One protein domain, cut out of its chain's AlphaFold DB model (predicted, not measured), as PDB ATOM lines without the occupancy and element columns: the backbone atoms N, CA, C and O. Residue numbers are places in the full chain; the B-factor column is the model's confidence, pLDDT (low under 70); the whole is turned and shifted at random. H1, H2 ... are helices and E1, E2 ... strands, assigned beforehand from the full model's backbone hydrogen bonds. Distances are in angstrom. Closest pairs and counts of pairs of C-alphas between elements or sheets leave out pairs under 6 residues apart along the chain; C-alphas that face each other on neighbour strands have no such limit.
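What this domain is: This is residues 276 to 409 of the 590 residues of the protein "Calpain catalytic domain-containing protein" of Paramecium tetraurelia (UniProt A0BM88). Two twisted sheets, E5 E4 E7 E2 E9 and E1 E8 E3 E6, lie face to face as a sandwich, and one short helix, H1, covers part of the outward face of the five-stranded sheet. The strands are wound as a jelly roll, one long hairpin folded over both sheets, and the loop of residues 311 to 322 reaches out at one end of the longest axis. The printed part has 134 residues, with nine named strands, E1 to E9, followed by the one named helix; both sheets are antiparallel throughout and the class is mostly strand. The whole is compact, with a radius of gyration of the C-alphas of 14.6 A and spans of 43 by 34 by 22 A.

Where its parts are: E1, residues 276 to 282, begins with C-alpha 276 at (-18.782, 24.361, 81.077) and is 19.7 A long. E2, residues 289 to 298, measures 28.8 A, and E3, residues 302 to 310, 25.1 A. E4, residues 323 to 331, and E5, residues 339 to 347, measure 25.4 A and 25.7 A. E6 is residues 350 to 357, 20.4 A, and E7 is residues 360 to 369, 29.6 A. E8, residues 377 to 384, measures 22.9 A, and E9, residues 388 to 392, 13.2 A. H1, residues 398 to 409, measures 16.5 A and ends with C-alpha 409 at (-1.978, 0.176, 75.404).

How they stand to each other: In the twisted sheet E5 E4 E7 E2 E9, E7 and E2 are antiparallel at 161 degrees, with N 292 and O 366 at 2.8 A. E4 and E5 form a hairpin, with N 326 and O 344 at 2.9 A. In the sheet E1 E8 E3 E6, N 306 of E3 and O 353 of E6 are 2.8 A apart. The parts of the two sheets that face each other are 9.4 A centre to centre, with their strands at 25 degrees. The nested antiparallel pairs of the jelly roll are E1 with E8, E2 with E7, E3 with E6 and E4 with E5. H1 and the five-stranded sheet make two layers, the helix on one face at a height over the sheet of 9.5 A. It lies over E4, E7 and E2, only just across the strands, at 61 degrees to E2 on the local plane. The closest C-alphas of H1 and E5 are those of Ile 408 and Phe 340, 6.4 A apart. Every O i to N i+4 pair of H1 is within hydrogen-bond range.

The domain as a whole: The C-alphas farthest apart, of Asn 317 and Asn 334, are 45.3 A apart. The printed part has no cut, and its one long link is E3 to E4. Mean pLDDT of the printed part is 82.7; it is under 70 at residues 284 to 288, 313 to 320, 333 to 336, 371 to 375 and 394 to 395.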
ATOM      1  N   GLN A 276     -18.332  25.407  81.987       88.19
ATOM      2  CA  GLN A 276     -18.782  24.361  81.077       88.19
ATOM      3  C   GLN A 276     -18.478  24.752  79.629       88.19
ATOM      4  O   GLN A 276     -18.900  25.814  79.165       88.19
ATOM      5  N   ILE A 277     -17.786  23.874  78.907       89.00
ATOM      6  CA  ILE A 277     -17.553  23.971  77.463       89.00
ATOM      7  C   ILE A 277     -18.110  22.714  76.818       89.00
ATOM      8  O   ILE A 277     -17.828  21.623  77.297       89.00
ATOM      9  N   THR A 278     -18.835  22.862  75.712       88.69
ATOM     10  CA  THR A 278     -19.429  21.735  74.982       88.69
ATOM     11  C   THR A 278     -19.151  21.868  73.494       88.69
ATOM     12  O   THR A 278     -19.296  22.945  72.916       88.69
ATOM     13  N   GLN A 279     -18.787  20.757  72.861       89.31
ATOM     14  CA  GLN A 279     -18.652  20.621  71.419       89.31
ATOM     15  C   GLN A 279     -19.456  19.409  70.935       89.31
ATOM     16  O   GLN A 279     -19.364  18.317  71.493       89.31
ATOM     17  N   GLN A 280     -20.207  19.588  69.848       88.25
ATOM     18  CA  GLN A 280     -20.917  18.496  69.184       88.25
ATOM     19  C   GLN A 280     -19.985  17.738  68.233       88.25
ATOM     20  O   GLN A 280     -19.187  18.329  67.506       88.25
ATOM     21  N   ILE A 281     -20.136  16.419  68.211       82.00
ATOM     22  CA  ILE A 281     -19.461  15.476  67.326       82.00
ATOM     23  C   ILE A 281     -20.546  14.702  66.580       82.00
ATOM     24  O   ILE A 281     -21.355  13.981  67.169       82.00
ATOM     25  N   GLU A 282     -20.570  14.839  65.260       76.56
ATOM     26  CA  GLU A 282     -21.534  14.121  64.429       76.56
ATOM     27  C   GLU A 282     -21.040  12.714  64.085       76.56
ATOM     28  O   GLU A 282     -19.882  12.518  63.698       76.56
ATOM     29  N   ILE A 283     -21.933  11.726  64.203       70.31
ATOM     30  CA  ILE A 283     -21.670  10.348  63.796       70.31
ATOM     31  C   ILE A 283     -22.316  10.104  62.425       70.31
ATOM     32  O   ILE A 283     -23.504  10.366  62.258       70.31
ATOM     33  N   PRO A 284     -21.577   9.577  61.433       65.31
ATOM     34  CA  PRO A 284     -22.158   9.235  60.138       65.31
ATOM     35  C   PRO A 284     -23.105   8.015  60.206       65.31
ATOM     36  O   PRO A 284     -22.749   7.001  60.803       65.31
ATOM     37  N   ILE A 285     -24.239   8.079  59.481       59.31
ATOM     38  CA  ILE A 285     -25.369   7.104  59.407       59.31
ATOM     39  C   ILE A 285     -24.961   5.621  59.343       59.31
ATOM     40  O   ILE A 285     -25.710   4.744  59.761       59.31
ATOM     41  N   LYS A 286     -23.805   5.302  58.756       57.19
ATOM     42  CA  LYS A 286     -23.495   3.939  58.300       57.19
ATOM     43  C   LYS A 286     -22.797   3.050  59.331       57.19
ATOM     44  O   LYS A 286     -22.634   1.863  59.069       57.19
ATOM     45  N   ASN A 287     -22.378   3.590  60.473       58.72
ATOM     46  CA  ASN A 287     -21.449   2.892  61.355       58.72
ATOM     47  C   ASN A 287     -22.116   2.459  62.669       58.72
ATOM     48  O   ASN A 287     -22.399   3.288  63.527       58.72
ATOM     49  N   GLN A 288     -22.289   1.144  62.852       65.44
ATOM     50  CA  GLN A 288     -22.679   0.540  64.140       65.44
ATOM     51  C   GLN A 288     -21.585   0.698  65.210       65.44
ATOM     52  O   GLN A 288     -21.873   0.699  66.402       65.44
ATOM     53  N   GLN A 289     -20.330   0.888  64.798       74.56
ATOM     54  CA  GLN A 289     -19.215   1.202  65.686       74.56
ATOM     55  C   GLN A 289     -18.532   2.490  65.242       74.56
ATOM     56  O   GLN A 289     -18.136   2.653  64.087       74.56
ATOM     57  N   VAL A 290     -18.343   3.394  66.190       77.00
ATOM     58  CA  VAL A 290     -17.676   4.673  65.988       77.00
ATOM     59  C   VAL A 290     -16.362   4.657  66.737       77.00
ATOM     60  O   VAL A 290     -16.329   4.266  67.895       77.00
ATOM     61  N   LYS A 291     -15.305   5.130  66.077       84.88
ATOM     62  CA  LYS A 291     -14.015   5.458  66.686       84.88
ATOM     63  C   LYS A 291     -13.664   6.885  66.295       84.88
ATOM     64  O   LYS A 291     -13.501   7.163  65.101       84.88
ATOM     65  N   GLN A 292     -13.587   7.784  67.264       86.81
ATOM     66  CA  GLN A 292     -13.248   9.191  67.063       86.81
ATOM     67  C   GLN A 292     -12.075   9.585  67.949       86.81
ATOM     68  O   GLN A 292     -11.911   9.064  69.047       86.81
ATOM     69  N   VAL A 293     -11.269  10.522  67.456       89.75
ATOM     70  CA  VAL A 293     -10.155  11.091  68.213       89.75
ATOM     71  C   VAL A 293     -10.296  12.599  68.220       89.75
ATOM     72  O   VAL A 293     -10.393  13.230  67.165       89.75
ATOM     73  N   ILE A 294     -10.310  13.169  69.416       91.38
ATOM     74  CA  ILE A 294     -10.450  14.606  69.633       91.38
ATOM     75  C   ILE A 294      -9.199  15.099  70.326       91.38
ATOM     76  O   ILE A 294      -8.741  14.495  71.293       91.38
ATOM     77  N   GLN A 295      -8.645  16.195  69.825       92.38
ATOM     78  CA  GLN A 295      -7.573  16.887  70.510       92.38
ATOM     79  C   GLN A 295      -8.175  17.828  71.551       92.38
ATOM     80  O   GLN A 295      -9.108  18.578  71.266       92.38
ATOM     81  N   MET A 296      -7.624  17.789  72.754       93.75
ATOM     82  CA  MET A 296      -7.969  18.660  73.865       93.75
ATOM     83  C   MET A 296      -6.733  19.476  74.240       93.75
ATOM     84  O   MET A 296      -5.675  18.911  74.504       93.75
ATOM     85  N   THR A 297      -6.849  20.803  74.251       93.81
ATOM     86  CA  THR A 297      -5.746  21.709  74.602       93.81
ATOM     87  C   THR A 297      -6.027  22.402  75.926       93.81
ATOM     88  O   THR A 297      -7.096  22.988  76.108       93.81
ATOM     89  N   ILE A 298      -5.040  22.360  76.819       94.00
ATOM     90  CA  ILE A 298      -5.097  22.922  78.168       94.00
ATOM     91  C   ILE A 298      -4.061  24.042  78.277       94.00
ATOM     92  O   ILE A 298      -2.862  23.808  78.119       94.00
ATOM     93  N   GLN A 299      -4.530  25.271  78.514       92.69
ATOM     94  CA  GLN A 299      -3.681  26.472  78.584       92.69
ATOM     95  C   GLN A 299      -3.237  26.820  80.011       92.69
ATOM     96  O   GLN A 299      -2.245  27.521  80.190       92.69
ATOM     97  N   GLN A 300      -3.947  26.310  81.014       91.94
ATOM     98  CA  GLN A 300      -3.639  26.472  82.432       91.94
ATOM     99  C   GLN A 300      -3.873  25.143  83.142       91.94
ATOM    100  O   GLN A 300      -4.802  24.428  82.776       91.94
ATOM    101  N   GLN A 301      -3.045  24.807  84.134       93.19
ATOM    102  CA  GLN A 301      -3.264  23.598  84.926       93.19
ATOM    103  C   GLN A 301      -4.653  23.647  85.562       93.19
ATOM    104  O   GLN A 301      -5.034  24.675  86.128       93.19
ATOM    105  N   CYS A 302      -5.398  22.549  85.474       88.88
ATOM    106  CA  CYS A 302      -6.757  22.532  85.972       88.88
ATOM    107  C   CYS A 302      -7.306  21.175  86.361       88.88
ATOM    108  O   CYS A 302      -6.824  20.123  85.949       88.88
ATOM    109  N   HIS A 303      -8.354  21.259  87.170       90.00
ATOM    110  CA  HIS A 303      -9.224  20.159  87.527       90.00
ATOM    111  C   HIS A 303     -10.455  20.231  86.631       90.00
ATOM    112  O   HIS A 303     -11.122  21.269  86.561       90.00
ATOM    113  N   ALA A 304     -10.709  19.155  85.892       91.50
ATOM    114  CA  ALA A 304     -11.798  19.103  84.937       91.50
ATOM    115  C   ALA A 304     -12.453  17.724  84.908       91.50
ATOM    116  O   ALA A 304     -11.822  16.683  85.079       91.50
ATOM    117  N   PHE A 305     -13.742  17.744  84.615       93.31
ATOM    118  CA  PHE A 305     -14.551  16.590  84.300       93.31
ATOM    119  C   PHE A 305     -14.805  16.587  82.803       93.31
ATOM    120  O   PHE A 305     -15.431  17.505  82.274       93.31
ATOM    121  N   ILE A 306     -14.302  15.569  82.118       94.94
ATOM    122  CA  ILE A 306     -14.497  15.376  80.686       94.94
ATOM    123  C   ILE A 306     -15.611  14.357  80.496       94.94
ATOM    124  O   ILE A 306     -15.483  13.204  80.913       94.94
ATOM    125  N   THR A 307     -16.697  14.774  79.856       94.56
ATOM    126  CA  THR A 307     -17.883  13.943  79.650       94.56
ATOM    127  C   THR A 307     -18.170  13.782  78.167       94.56
ATOM    128  O   THR A 307     -18.120  14.751  77.412       94.56
ATOM    129  N   VAL A 308     -18.516  12.565  77.752       93.12
ATOM    130  CA  VAL A 308     -19.159  12.316  76.456       93.12
ATOM    131  C   VAL A 308     -20.618  11.956  76.702       93.12
ATOM    132  O   VAL A 308     -20.914  11.000  77.420       93.12
ATOM    133  N   SER A 309     -21.512  12.731  76.099       90.44
ATOM    134  CA  SER A 309     -22.961  12.646  76.248       90.44
ATOM    135  C   SER A 309     -23.615  12.146  74.964       90.44
ATOM    136  O   SER A 309     -23.254  12.569  73.864       90.44
ATOM    137  N   GLN A 310     -24.600  11.267  75.109       87.06
ATOM    138  CA  GLN A 310     -25.424  10.743  74.020       87.06
ATOM    139  C   GLN A 310     -26.747  11.502  73.926       87.06
ATOM    140  O   GLN A 310     -27.223  12.071  74.911       87.06
ATOM    141  N   GLN A 311     -27.366  11.481  72.743       78.94
ATOM    142  CA  GLN A 311     -28.731  11.971  72.594       78.94
ATOM    143  C   GLN A 311     -29.673  11.180  73.508       78.94
ATOM    144  O   GLN A 311     -29.566   9.958  73.612       78.94
ATOM    145  N   ASP A 312     -30.597  11.876  74.168       73.31
ATOM    146  CA  ASP A 312     -31.558  11.213  75.039       73.31
ATOM    147  C   ASP A 312     -32.621  10.487  74.199       73.31
ATOM    148  O   ASP A 312     -33.470  11.116  73.563       73.31
ATOM    149  N   LEU A 313     -32.511   9.158  74.131       61.47
ATOM    150  CA  LEU A 313     -33.336   8.297  73.283       61.47
ATOM    151  C   LEU A 313     -34.397   7.517  74.066       61.47
ATOM    152  O   LEU A 313     -35.053   6.665  73.466       61.47
ATOM    153  N   LYS A 314     -34.642   7.832  75.354       60.06
ATOM    154  CA  LYS A 314     -35.643   7.151  76.214       60.06
ATOM    155  C   LYS A 314     -37.060   7.058  75.614       60.06
ATOM    156  O   LYS A 314     -37.884   6.268  76.055       60.06
ATOM    157  N   VAL A 315     -37.322   7.790  74.531       45.41
ATOM    158  CA  VAL A 315     -38.554   7.759  73.733       45.41
ATOM    159  C   VAL A 315     -38.761   6.454  72.928       45.41
ATOM    160  O   VAL A 315     -39.896   6.199  72.526       45.41
ATOM    161  N   CYS A 316     -37.743   5.606  72.712       37.72
ATOM    162  CA  CYS A 316     -37.847   4.402  71.863       37.72
ATOM    163  C   CYS A 316     -37.213   3.147  72.515       37.72
ATOM    164  O   CYS A 316     -36.003   3.115  72.677       37.72
ATOM    165  N   ASN A 317     -38.027   2.139  72.875       34.47
ATOM    166  CA  ASN A 317     -37.716   0.861  73.568       34.47
ATOM    167  C   ASN A 317     -36.289   0.240  73.476       34.47
ATOM    168  O   ASN A 317     -35.680   0.230  72.415       34.47
ATOM    169  N   GLN A 318     -35.898  -0.400  74.601       42.59
ATOM    170  CA  GLN A 318     -34.785  -1.328  74.945       42.59
ATOM    171  C   GLN A 318     -33.376  -1.102  74.338       42.59
ATOM    172  O   GLN A 318     -33.171  -1.138  73.132       42.59
ATOM    173  N   ASN A 319     -32.381  -0.971  75.239       51.78
ATOM    174  CA  ASN A 319     -30.970  -0.596  75.014       51.78
ATOM    175  C   ASN A 319     -30.770   0.797  74.385       51.78
ATOM    176  O   ASN A 319     -30.148   0.957  73.339       51.78
ATOM    177  N   TYR A 320     -31.270   1.818  75.089       64.50
ATOM    178  CA  TYR A 320     -31.338   3.224  74.660       64.50
ATOM    179  C   TYR A 320     -30.004   3.892  74.312       64.50
ATOM    180  O   TYR A 320     -29.960   4.783  73.466       64.50
ATOM    181  N   TYR A 321     -28.923   3.496  74.981       77.75
ATOM    182  CA  TYR A 321     -27.625   4.156  74.875       77.75
ATOM    183  C   TYR A 321     -26.570   3.192  74.353       77.75
ATOM    184  O   TYR A 321     -26.533   2.023  74.752       77.75
ATOM    185  N   ALA A 322     -25.677   3.700  73.504       81.56
ATOM    186  CA  ALA A 322     -24.487   2.975  73.109       81.56
ATOM    187  C   ALA A 322     -23.608   2.685  74.320       81.56
ATOM    188  O   ALA A 322     -23.546   3.450  75.287       81.56
ATOM    189  N   GLN A 323     -22.850   1.602  74.221       83.25
ATOM    190  CA  GLN A 323     -21.704   1.409  75.095       83.25
ATOM    191  C   GLN A 323     -20.634   2.424  74.695       83.25
ATOM    192  O   GLN A 323     -20.137   2.381  73.569       83.25
ATOM    193  N   LEU A 324     -20.315   3.337  75.609       87.81
ATOM    194  CA  LEU A 324     -19.264   4.328  75.430       87.81
ATOM    195  C   LEU A 324     -17.967   3.825  76.045       87.81
ATOM    196  O   LEU A 324     -17.967   3.225  77.119       87.81
ATOM    197  N   HIS A 325     -16.862   4.115  75.377       90.31
ATOM    198  CA  HIS A 325     -15.514   3.955  75.893       90.31
ATOM    199  C   HIS A 325     -14.741   5.240  75.603       90.31
ATOM    200  O   HIS A 325     -14.726   5.719  74.473       90.31
ATOM    201  N   ILE A 326     -14.130   5.810  76.637       93.19
ATOM    202  CA  ILE A 326     -13.298   7.007  76.536       93.19
ATOM    203  C   ILE A 326     -11.935   6.663  77.115       93.19
ATOM    204  O   ILE A 326     -11.858   6.160  78.233       93.19
ATOM    205  N   THR A 327     -10.871   6.980  76.386       93.69
ATOM    206  CA  THR A 327      -9.504   7.013  76.908       93.69
ATOM    207  C   THR A 327      -8.900   8.393  76.682       93.69
ATOM    208  O   THR A 327      -8.961   8.926  75.575       93.69
ATOM    209  N   ILE A 328      -8.299   8.965  77.724       94.31
ATOM    210  CA  ILE A 328      -7.562  10.226  77.672       94.31
ATOM    211  C   ILE A 328      -6.071   9.922  77.790       94.31
ATOM    212  O   ILE A 328      -5.637   9.226  78.713       94.31
ATOM    213  N   VAL A 329      -5.286  10.480  76.874       93.12
ATOM    214  CA  VAL A 329      -3.824  10.424  76.911       93.12
ATOM    215  C   VAL A 329      -3.208  11.798  76.682       93.12
ATOM    216  O   VAL A 329      -3.749  12.615  75.943       93.12
ATOM    217  N   GLU A 330      -2.070  12.059  77.309       93.19
ATOM    218  CA  GLU A 330      -1.251  13.243  77.043       93.19
ATOM    219  C   GLU A 330      -0.448  13.039  75.752       93.19
ATOM    220  O   GLU A 330       0.196  12.000  75.565       93.19
ATOM    221  N   ASP A 331      -0.491  14.031  74.865       88.06
ATOM    222  CA  ASP A 331       0.222  14.061  73.591       88.06
ATOM    223  C   ASP A 331       1.441  14.983  73.672       88.06
ATOM    224  O   ASP A 331       1.338  16.212  73.683       88.06
ATOM    225  N   ASN A 332       2.624  14.372  73.640       79.19
ATOM    226  CA  ASN A 332       3.918  15.051  73.679       79.19
ATOM    227  C   ASN A 332       4.312  15.698  72.331       79.19
ATOM    228  O   ASN A 332       5.493  15.758  71.992       79.19
ATOM    229  N   LYS A 333       3.337  16.173  71.540       66.50
ATOM    230  CA  LYS A 333       3.468  16.860  70.233       66.50
ATOM    231  C   LYS A 333       4.043  16.028  69.076       66.50
ATOM    232  O   LYS A 333       3.808  16.371  67.920       66.50
ATOM    233  N   ASN A 334       4.732  14.920  69.351       62.62
ATOM    234  CA  ASN A 334       5.307  14.033  68.332       62.62
ATOM    235  C   ASN A 334       4.362  12.898  67.890       62.62
ATOM    236  O   ASN A 334       4.772  12.070  67.076       62.62
ATOM    237  N   ARG A 335       3.129  12.822  68.430       65.06
ATOM    238  CA  ARG A 335       2.156  11.732  68.188       65.06
ATOM    239  C   ARG A 335       2.731  10.316  68.364       65.06
ATOM    240  O   ARG A 335       2.270   9.360  67.748       65.06
ATOM    241  N   LYS A 336       3.769  10.203  69.189       63.88
ATOM    242  CA  LYS A 336       4.461   8.980  69.599       63.88
ATOM    243  C   LYS A 336       4.838   9.163  71.064       63.88
ATOM    244  O   LYS A 336       5.186  10.278  71.454       63.88
ATOM    245  N   ASN A 337       4.795   8.093  71.858       74.38
ATOM    246  CA  ASN A 337       5.015   8.135  73.311       74.38
ATOM    247  C   ASN A 337       3.959   8.948  74.075       74.38
ATOM    248  O   ASN A 337       4.285   9.880  74.818       74.38
ATOM    249  N   PHE A 338       2.693   8.577  73.908       86.38
ATOM    250  CA  PHE A 338       1.615   9.106  74.738       86.38
ATOM    251  C   PHE A 338       1.817   8.728  76.208       86.38
ATOM    252  O   PHE A 338       2.400   7.680  76.509       86.38
ATOM    253  N   LYS A 339       1.307   9.547  77.128       90.50
ATOM    254  CA  LYS A 339       1.180   9.181  78.545       90.50
ATOM    255  C   LYS A 339      -0.284   8.894  78.853       90.50
ATOM    256  O   LYS A 339      -1.133   9.765  78.686       90.50
ATOM    257  N   PHE A 340      -0.576   7.675  79.285       91.81
ATOM    258  CA  PHE A 340      -1.913   7.291  79.714       91.81
ATOM    259  C   PHE A 340      -2.353   8.147  80.908       91.81
ATOM    260  O   PHE A 340      -1.608   8.265  81.881       91.81
ATOM    261  N   ILE A 341      -3.546   8.744  80.820       92.25
ATOM    262  CA  ILE A 341      -4.149   9.504  81.921       92.25
ATOM    263  C   ILE A 341      -5.242   8.670  82.582       92.25
ATOM    264  O   ILE A 341      -5.130   8.339  83.758       92.25
ATOM    265  N   HIS A 342      -6.294   8.327  81.837       91.44
ATOM    266  CA  HIS A 342      -7.420   7.559  82.366       91.44
ATOM    267  C   HIS A 342      -8.243   6.947  81.224       91.44
ATOM    268  O   HIS A 342      -8.256   7.460  80.105       91.44
ATOM    269  N   SER A 343      -8.953   5.857  81.505       91.25
ATOM    270  CA  SER A 343      -9.900   5.210  80.609       91.25
ATOM    271  C   SER A 343     -11.119   4.733  81.388       91.25
ATOM    272  O   SER A 343     -10.980   4.229  82.503       91.25
ATOM    273  N   LYS A 344     -12.304   4.848  80.789       89.19
ATOM    274  CA  LYS A 344     -13.574   4.387  81.360       89.19
ATOM    275  C   LYS A 344     -14.484   3.866  80.253       89.19
ATOM    276  O   LYS A 344     -14.480   4.407  79.149       89.19
ATOM    277  N   TYR A 345     -15.271   2.829  80.534       88.00
ATOM    278  CA  TYR A 345     -16.277   2.320  79.602       88.00
ATOM    279  C   TYR A 345     -17.564   1.947  80.338       88.00
ATOM    280  O   TYR A 345     -17.514   1.326  81.397       88.00
ATOM    281  N   GLN A 346     -18.716   2.339  79.798       85.31
ATOM    282  CA  GLN A 346     -20.020   2.046  80.391       85.31
ATOM    283  C   GLN A 346     -21.148   2.289  79.378       85.31
ATOM    284  O   GLN A 346     -21.000   3.073  78.440       85.31
ATOM    285  N   GLN A 347     -22.295   1.640  79.574       83.00
ATOM    286  CA  GLN A 347     -23.526   1.932  78.837       83.00
ATOM    287  C   GLN A 347     -24.365   2.948  79.620       83.00
ATOM    288  O   GLN A 347     -25.165   2.575  80.472       83.00
ATOM    289  N   VAL A 348     -24.126   4.237  79.381       82.94
ATOM    290  CA  VAL A 348     -24.768   5.357  80.092       82.94
ATOM    291  C   VAL A 348     -24.992   6.534  79.154       82.94
ATOM    292  O   VAL A 348     -24.263   6.685  78.175       82.94
ATOM    293  N   ARG A 349     -25.955   7.401  79.485       85.81
ATOM    294  CA  ARG A 349     -26.197   8.657  78.761       85.81
ATOM    295  C   ARG A 349     -24.967   9.563  78.748       85.81
ATOM    296  O   ARG A 349     -24.591  10.060  77.694       85.81
ATOM    297  N   ASP A 350     -24.354   9.754  79.915       88.50
ATOM    298  CA  ASP A 350     -23.239  10.667  80.159       88.50
ATOM    299  C   ASP A 350     -22.068   9.883  80.777       88.50
ATOM    300  O   ASP A 350     -22.156   9.428  81.918       88.50
ATOM    301  N   LEU A 351     -20.975   9.690  80.032       91.56
ATOM    302  CA  LEU A 351     -19.773   9.019  80.539       91.56
ATOM    303  C   LEU A 351     -18.709  10.052  80.909       91.56
ATOM    304  O   LEU A 351     -18.131  10.681  80.024       91.56
ATOM    305  N   THR A 352     -18.449  10.203  82.209       92.94
ATOM    306  CA  THR A 352     -17.536  11.217  82.761       92.94
ATOM    307  C   THR A 352     -16.245  10.607  83.304       92.94
ATOM    308  O   THR A 352     -16.280   9.609  84.034       92.94
ATOM    309  N   ILE A 353     -15.125  11.258  82.983       91.94
ATOM    310  CA  ILE A 353     -13.795  11.058  83.558       91.94
ATOM    311  C   ILE A 353     -13.388  12.338  84.288       91.94
ATOM    312  O   ILE A 353     -13.383  13.415  83.696       91.94
ATOM    313  N   GLU A 354     -13.023  12.216  85.557       91.19
ATOM    314  CA  GLU A 354     -12.384  13.291  86.313       91.19
ATOM    315  C   GLU A 354     -10.867  13.235  86.120       91.19
ATOM    316  O   GLU A 354     -10.266  12.158  86.168       91.19
ATOM    317  N   CYS A 355     -10.235  14.385  85.896       90.12
ATOM    318  CA  CYS A 355      -8.792  14.455  85.729       90.12
ATOM    319  C   CYS A 355      -8.191  15.789  86.192       90.12
ATOM    320  O   CYS A 355      -8.777  16.864  86.063       90.12
ATOM    321  N   ASN A 356      -6.958  15.697  86.701       91.44
ATOM    322  CA  ASN A 356      -6.067  16.835  86.892       91.44
ATOM    323  C   ASN A 356      -5.159  16.939  85.667       91.44
ATOM    324  O   ASN A 356      -4.354  16.043  85.404       91.44
ATOM    325  N   LEU A 357      -5.306  18.017  84.907       92.00
ATOM    326  CA  LEU A 357      -4.632  18.233  83.635       92.00
ATOM    327  C   LEU A 357      -3.583  19.334  83.786       92.00
ATOM    328  O   LEU A 357      -3.868  20.421  84.285       92.00
ATOM    329  N   ALA A 358      -2.362  19.049  83.347       93.38
ATOM    330  CA  ALA A 358      -1.301  20.041  83.238       93.38
ATOM    331  C   ALA A 358      -1.444  20.832  81.928       93.38
ATOM    332  O   ALA A 358      -2.230  20.486  81.046       93.38
ATOM    333  N   ILE A 359      -0.667  21.907  81.789       93.81
ATOM    334  CA  ILE A 359      -0.596  22.663  80.534       93.81
ATOM    335  C   ILE A 359      -0.044  21.744  79.444       93.81
ATOM    336  O   ILE A 359       1.066  21.228  79.572       93.81
ATOM    337  N   GLY A 360      -0.795  21.555  78.361       92.50
ATOM    338  CA  GLY A 360      -0.413  20.588  77.341       92.50
ATOM    339  C   GLY A 360      -1.488  20.290  76.305       92.50
ATOM    340  O   GLY A 360      -2.549  20.918  76.251       92.50
ATOM    341  N   SER A 361      -1.168  19.317  75.455       92.50
ATOM    342  CA  SER A 361      -2.077  18.749  74.463       92.50
ATOM    343  C   SER A 361      -2.425  17.331  74.880       92.50
ATOM    344  O   SER A 361      -1.563  16.576  75.320       92.50
ATOM    345  N   TYR A 362      -3.683  16.963  74.711       94.12
ATOM    346  CA  TYR A 362      -4.222  15.659  75.057       94.12
ATOM    347  C   TYR A 362      -5.017  15.113  73.876       94.12
ATOM    348  O   TYR A 362      -5.582  15.873  73.086       94.12
ATOM    349  N   LEU A 363      -5.086  13.792  73.767       93.19
ATOM    350  CA  LEU A 363      -5.984  13.099  72.855       93.19
ATOM    351  C   LEU A 363      -7.045  12.356  73.651       93.19
ATOM    352  O   LEU A 363      -6.754  11.684  74.640       93.19
ATOM    353  N   ILE A 364      -8.275  12.466  73.172       93.50
ATOM    354  CA  ILE A 364      -9.438  11.772  73.698       93.50
ATOM    355  C   ILE A 364      -9.872  10.786  72.625       93.50
ATOM    356  O   ILE A 364     -10.371  11.177  71.569       93.50
ATOM    357  N   TYR A 365      -9.629   9.510  72.890       91.88
ATOM    358  CA  TYR A 365     -10.063   8.398  72.061       91.88
ATOM    359  C   TYR A 365     -11.452   7.958  72.528       91.88
ATOM    360  O   TYR A 365     -11.616   7.541  73.673       91.88
ATOM    361  N   ILE A 366     -12.452   8.100  71.658       90.56
ATOM    362  CA  ILE A 366     -13.862   7.824  71.946       90.56
ATOM    363  C   ILE A 366     -14.331   6.684  71.060       90.56
ATOM    364  O   ILE A 366     -14.215   6.754  69.833       90.56
ATOM    365  N   GLU A 367     -14.952   5.684  71.672       88.06
ATOM    366  CA  GLU A 367     -15.678   4.644  70.964       88.06
ATOM    367  C   GLU A 367     -17.130   4.577  71.413       88.06
ATOM    368  O   GLU A 367     -17.428   4.649  72.605       88.06
ATOM    369  N   ALA A 368     -18.029   4.416  70.446       86.31
ATOM    370  CA  ALA A 368     -19.452   4.221  70.688       86.31
ATOM    371  C   ALA A 368     -19.966   3.058  69.841       86.31
ATOM    372  O   ALA A 368     -19.698   2.994  68.639       86.31
ATOM    373  N   PHE A 369     -20.700   2.147  70.474       79.75
ATOM    374  CA  PHE A 369     -21.234   0.939  69.850       79.75
ATOM    375  C   PHE A 369     -22.759   0.964  69.874       79.75
ATOM    376  O   PHE A 369     -23.374   0.778  70.925       79.75
ATOM    377  N   TRP A 370     -23.358   1.196  68.711       76.38
ATOM    378  CA  TRP A 370     -24.796   1.288  68.517       76.38
ATOM    379  C   TRP A 370     -25.351  -0.018  67.961       76.38
ATOM    380  O   TRP A 370     -24.823  -0.571  66.999       76.38
ATOM    381  N   GLN A 371     -26.465  -0.480  68.527       66.56
ATOM    382  CA  GLN A 371     -27.166  -1.664  68.023       66.56
ATOM    383  C   GLN A 371     -28.038  -1.347  66.794       66.56
ATOM    384  O   GLN A 371     -28.268  -2.223  65.964       66.56
ATOM    385  N   SER A 372     -28.487  -0.094  66.631       65.31
ATOM    386  CA  SER A 372     -29.354   0.323  65.517       65.31
ATOM    387  C   SER A 372     -28.653   1.286  64.549       65.31
ATOM    388  O   SER A 372     -27.743   2.015  64.945       65.31
ATOM    389  N   GLN A 373     -29.071   1.298  63.279       60.47
ATOM    390  CA  GLN A 373     -28.488   2.133  62.220       60.47
ATOM    391  C   GLN A 373     -29.216   3.481  62.107       60.47
ATOM    392  O   GLN A 373     -30.109   3.640  61.274       60.47
ATOM    393  N   THR A 374     -28.854   4.464  62.938       65.12
ATOM    394  CA  THR A 374     -29.417   5.823  62.856       65.12
ATOM    395  C   THR A 374     -28.345   6.924  62.958       65.12
ATOM    396  O   THR A 374     -27.237   6.703  63.434       65.12
ATOM    397  N   ASN A 375     -28.687   8.118  62.450       65.88
ATOM    398  CA  ASN A 375     -28.489   9.420  63.111       65.88
ATOM    399  C   ASN A 375     -28.079   9.442  64.576       65.88
ATOM    400  O   ASN A 375     -28.946   9.782  65.368       65.88
ATOM    401  N   TYR A 376     -26.801   9.276  64.929       75.12
ATOM    402  CA  TYR A 376     -26.360   9.627  66.279       75.12
ATOM    403  C   TYR A 376     -25.534  10.911  66.338       75.12
ATOM    404  O   TYR A 376     -24.768  11.257  65.437       75.12
ATOM    405  N   LYS A 377     -25.677  11.615  67.456       80.12
ATOM    406  CA  LYS A 377     -24.826  12.741  67.834       80.12
ATOM    407  C   LYS A 377     -24.250  12.463  69.210       80.12
ATOM    408  O   LYS A 377     -24.967  11.991  70.093       80.12
ATOM    409  N   LEU A 378     -22.963  12.747  69.367       87.56
ATOM    410  CA  LEU A 378     -22.298  12.755  70.662       87.56
ATOM    411  C   LEU A 378     -21.856  14.170  70.961       87.56
ATOM    412  O   LEU A 378     -21.384  14.869  70.072       87.56
ATOM    413  N   ASN A 379     -21.942  14.565  72.217       90.56
ATOM    414  CA  ASN A 379     -21.410  15.838  72.664       90.56
ATOM    415  C   ASN A 379     -20.260  15.552  73.612       90.56
ATOM    416  O   ASN A 379     -20.403  14.746  74.526       90.56
ATOM    417  N   ILE A 380     -19.113  16.174  73.372       92.81
ATOM    418  CA  ILE A 380     -18.032  16.201  74.344       92.81
ATOM    419  C   ILE A 380     -18.120  17.501  75.118       92.81
ATOM    420  O   ILE A 380     -18.297  18.568  74.533       92.81
ATOM    421  N   GLN A 381     -17.995  17.407  76.430       93.25
ATOM    422  CA  GLN A 381     -18.010  18.562  77.302       93.25
ATOM    423  C   GLN A 381     -16.905  18.482  78.345       93.25
ATOM    424  O   GLN A 381     -16.489  17.399  78.753       93.25
ATOM    425  N   SER A 382     -16.443  19.649  78.769       93.75
ATOM    426  CA  SER A 382     -15.632  19.819  79.964       93.75
ATOM    427  C   SER A 382     -16.411  20.639  80.974       93.75
ATOM    428  O   SER A 382     -16.986  21.663  80.609       93.75
ATOM    429  N   TYR A 383     -16.354  20.243  82.234       92.81
ATOM    430  CA  TYR A 383     -16.803  21.041  83.365       92.81
ATOM    431  C   TYR A 383     -15.638  21.149  84.346       92.81
ATOM    432  O   TYR A 383     -15.133  20.126  84.792       92.81
ATOM    433  N   GLY A 384     -15.135  22.346  84.635       91.06
ATOM    434  CA  GLY A 384     -13.906  22.482  85.426       91.06
ATOM    435  C   GLY A 384     -13.540  23.919  85.754       91.06
ATOM    436  O   GLY A 384     -14.168  24.859  85.277       91.06
ATOM    437  N   ASN A 385     -12.471  24.112  86.520       88.50
ATOM    438  CA  ASN A 385     -11.995  25.446  86.908       88.50
ATOM    439  C   ASN A 385     -11.169  26.164  85.813       88.50
ATOM    440  O   ASN A 385     -10.553  27.201  86.061       88.50
ATOM    441  N   CYS A 386     -11.134  25.623  84.593       86.62
ATOM    442  CA  CYS A 386     -10.431  26.192  83.448       86.62
ATOM    443  C   CYS A 386     -11.230  26.069  82.163       86.62
ATOM    444  O   CYS A 386     -12.098  25.210  82.011       86.62
ATOM    445  N   GLN A 387     -10.854  26.895  81.192       89.12
ATOM    446  CA  GLN A 387     -11.307  26.719  79.827       89.12
ATOM    447  C   GLN A 387     -10.520  25.600  79.142       89.12
ATOM    448  O   GLN A 387      -9.286  25.596  79.130       89.12
ATOM    449  N   VAL A 388     -11.258  24.675  78.536       90.75
ATOM    450  CA  VAL A 388     -10.731  23.576  77.729       90.75
ATOM    451  C   VAL A 388     -11.104  23.822  76.274       90.75
ATOM    452  O   VAL A 388     -12.230  24.216  75.972       90.75
ATOM    453  N   TYR A 389     -10.164  23.580  75.364       91.94
ATOM    454  CA  TYR A 389     -10.403  23.726  73.932       91.94
ATOM    455  C   TYR A 389     -10.408  22.362  73.262       91.94
ATOM    456  O   TYR A 389      -9.392  21.665  73.251       91.94
ATOM    457  N   PHE A 390     -11.545  22.002  72.678       92.31
ATOM    458  CA  PHE A 390     -11.680  20.807  71.860       92.31
ATOM    459  C   PHE A 390     -11.418  21.149  70.391       92.31
ATOM    460  O   PHE A 390     -11.800  22.201  69.881       92.31
ATOM    461  N   THR A 391     -10.702  20.276  69.696       89.00
ATOM    462  CA  THR A 391     -10.448  20.382  68.261       89.00
ATOM    463  C   THR A 391     -10.599  19.001  67.656       89.00
ATOM    464  O   THR A 391      -9.907  18.054  68.034       89.00
ATOM    465  N   GLN A 392     -11.529  18.863  66.713       79.56
ATOM    466  CA  GLN A 392     -11.687  17.607  65.997       79.56
ATOM    467  C   GLN A 392     -10.507  17.434  65.041       79.56
ATOM    468  O   GLN A 392     -10.266  18.279  64.179       79.56
ATOM    469  N   LEU A 393      -9.768  16.338  65.194       77.19
ATOM    470  CA  LEU A 393      -8.702  16.012  64.257       77.19
ATOM    471  C   LEU A 393      -9.311  15.621  62.905       77.19
ATOM    472  O   LEU A 393     -10.357  14.968  62.843       77.19
ATOM    473  N   SER A 394      -8.650  16.011  61.813       66.12
ATOM    474  CA  SER A 394      -8.981  15.548  60.459       66.12
ATOM    475  C   SER A 394      -9.145  14.026  60.445       66.12
ATOM    476  O   SER A 394      -8.374  13.346  61.121       66.12
ATOM    477  N   LYS A 395     -10.118  13.501  59.677       69.38
ATOM    478  CA  LYS A 395     -10.473  12.067  59.621       69.38
ATOM    479  C   LYS A 395      -9.223  11.172  59.580       69.38
ATOM    480  O   LYS A 395      -8.642  10.983  58.514       69.38
ATOM    481  N   MET A 396      -8.842  10.612  60.729       77.62
ATOM    482  CA  MET A 396      -7.820   9.566  60.804       77.62
ATOM    483  C   MET A 396      -8.326   8.312  60.099       77.62
ATOM    484  O   MET A 396      -9.504   7.954  60.218       77.62
ATOM    485  N   ARG A 397      -7.424   7.631  59.392       82.88
ATOM    486  CA  ARG A 397      -7.698   6.319  58.794       82.88
ATOM    487  C   ARG A 397      -7.833   5.272  59.900       82.88
ATOM    488  O   ARG A 397      -7.238   5.412  60.962       82.88
ATOM    489  N   GLU A 398      -8.580   4.197  59.655       79.94
ATOM    490  CA  GLU A 398      -8.781   3.143  60.667       79.94
ATOM    491  C   GLU A 398      -7.465   2.514  61.147       79.94
ATOM    492  O   GLU A 398      -7.302   2.296  62.344       79.94
ATOM    493  N   ASN A 399      -6.484   2.333  60.256       82.00
ATOM    494  CA  ASN A 399      -5.158   1.838  60.644       82.00
ATOM    495  C   ASN A 399      -4.440   2.804  61.603       82.00
ATOM    496  O   ASN A 399      -3.851   2.362  62.576       82.00
ATOM    497  N   GLU A 400      -4.559   4.119  61.396       84.75
ATOM    498  CA  GLU A 400      -3.943   5.121  62.284       84.75
ATOM    499  C   GLU A 400      -4.597   5.127  63.670       84.75
ATOM    500  O   GLU A 400      -3.926   5.329  64.679       84.75
ATOM    501  N   LYS A 401      -5.910   4.874  63.736       84.56
ATOM    502  CA  LYS A 401      -6.625   4.716  65.010       84.56
ATOM    503  C   LYS A 401      -6.200   3.442  65.735       84.56
ATOM    504  O   LYS A 401      -6.104   3.453  66.958       84.56
ATOM    505  N   LEU A 402      -5.957   2.360  64.996       82.62
ATOM    506  CA  LEU A 402      -5.447   1.111  65.557       82.62
ATOM    507  C   LEU A 402      -4.018   1.282  66.088       82.62
ATOM    508  O   LEU A 402      -3.733   0.854  67.201       82.62
ATOM    509  N   ASP A 403      -3.151   1.968  65.341       84.94
ATOM    510  CA  ASP A 403      -1.796   2.308  65.785       84.94
ATOM    511  C   ASP A 403      -1.832   3.169  67.053       84.94
ATOM    512  O   ASP A 403      -1.123   2.888  68.019       84.94
ATOM    513  N   LEU A 404      -2.720   4.170  67.100       86.69
ATOM    514  CA  LEU A 404      -2.948   4.976  68.300       86.69
ATOM    515  C   LEU A 404      -3.399   4.111  69.484       86.69
ATOM    516  O   LEU A 404      -2.853   4.255  70.575       86.69
ATOM    517  N   LEU A 405      -4.357   3.201  69.289       86.69
ATOM    518  CA  LEU A 405      -4.807   2.288  70.341       86.69
ATOM    519  C   LEU A 405      -3.654   1.413  70.862       86.69
ATOM    520  O   LEU A 405      -3.510   1.255  72.073       86.69
ATOM    521  N   ASN A 406      -2.800   0.897  69.973       87.50
ATOM    522  CA  ASN A 406      -1.622   0.116  70.356       87.50
ATOM    523  C   ASN A 406      -0.637   0.948  71.199       87.50
ATOM    524  O   ASN A 406      -0.138   0.468  72.217       87.50
ATOM    525  N   GLU A 407      -0.397   2.209  70.830       88.81
ATOM    526  CA  GLU A 407       0.458   3.124  71.597       88.81
ATOM    527  C   GLU A 407      -0.147   3.495  72.963       88.81
ATOM    528  O   GLU A 407       0.573   3.594  73.959       88.81
ATOM    529  N   ILE A 408      -1.471   3.661  73.041       90.00
ATOM    530  CA  ILE A 408      -2.199   3.861  74.304       90.00
ATOM    531  C   ILE A 408      -2.007   2.643  75.217       90.00
ATOM    532  O   ILE A 408      -1.660   2.802  76.389       90.00
ATOM    533  N   ILE A 409      -2.182   1.433  74.675       89.94
ATOM    534  CA  ILE A 409      -1.978   0.176  75.404       89.94
ATOM    535  C   ILE A 409      -0.541   0.065  75.915       89.94
ATOM    536  O   ILE A 409      -0.321  -0.277  77.079       89.94
TER     537      ILE A 409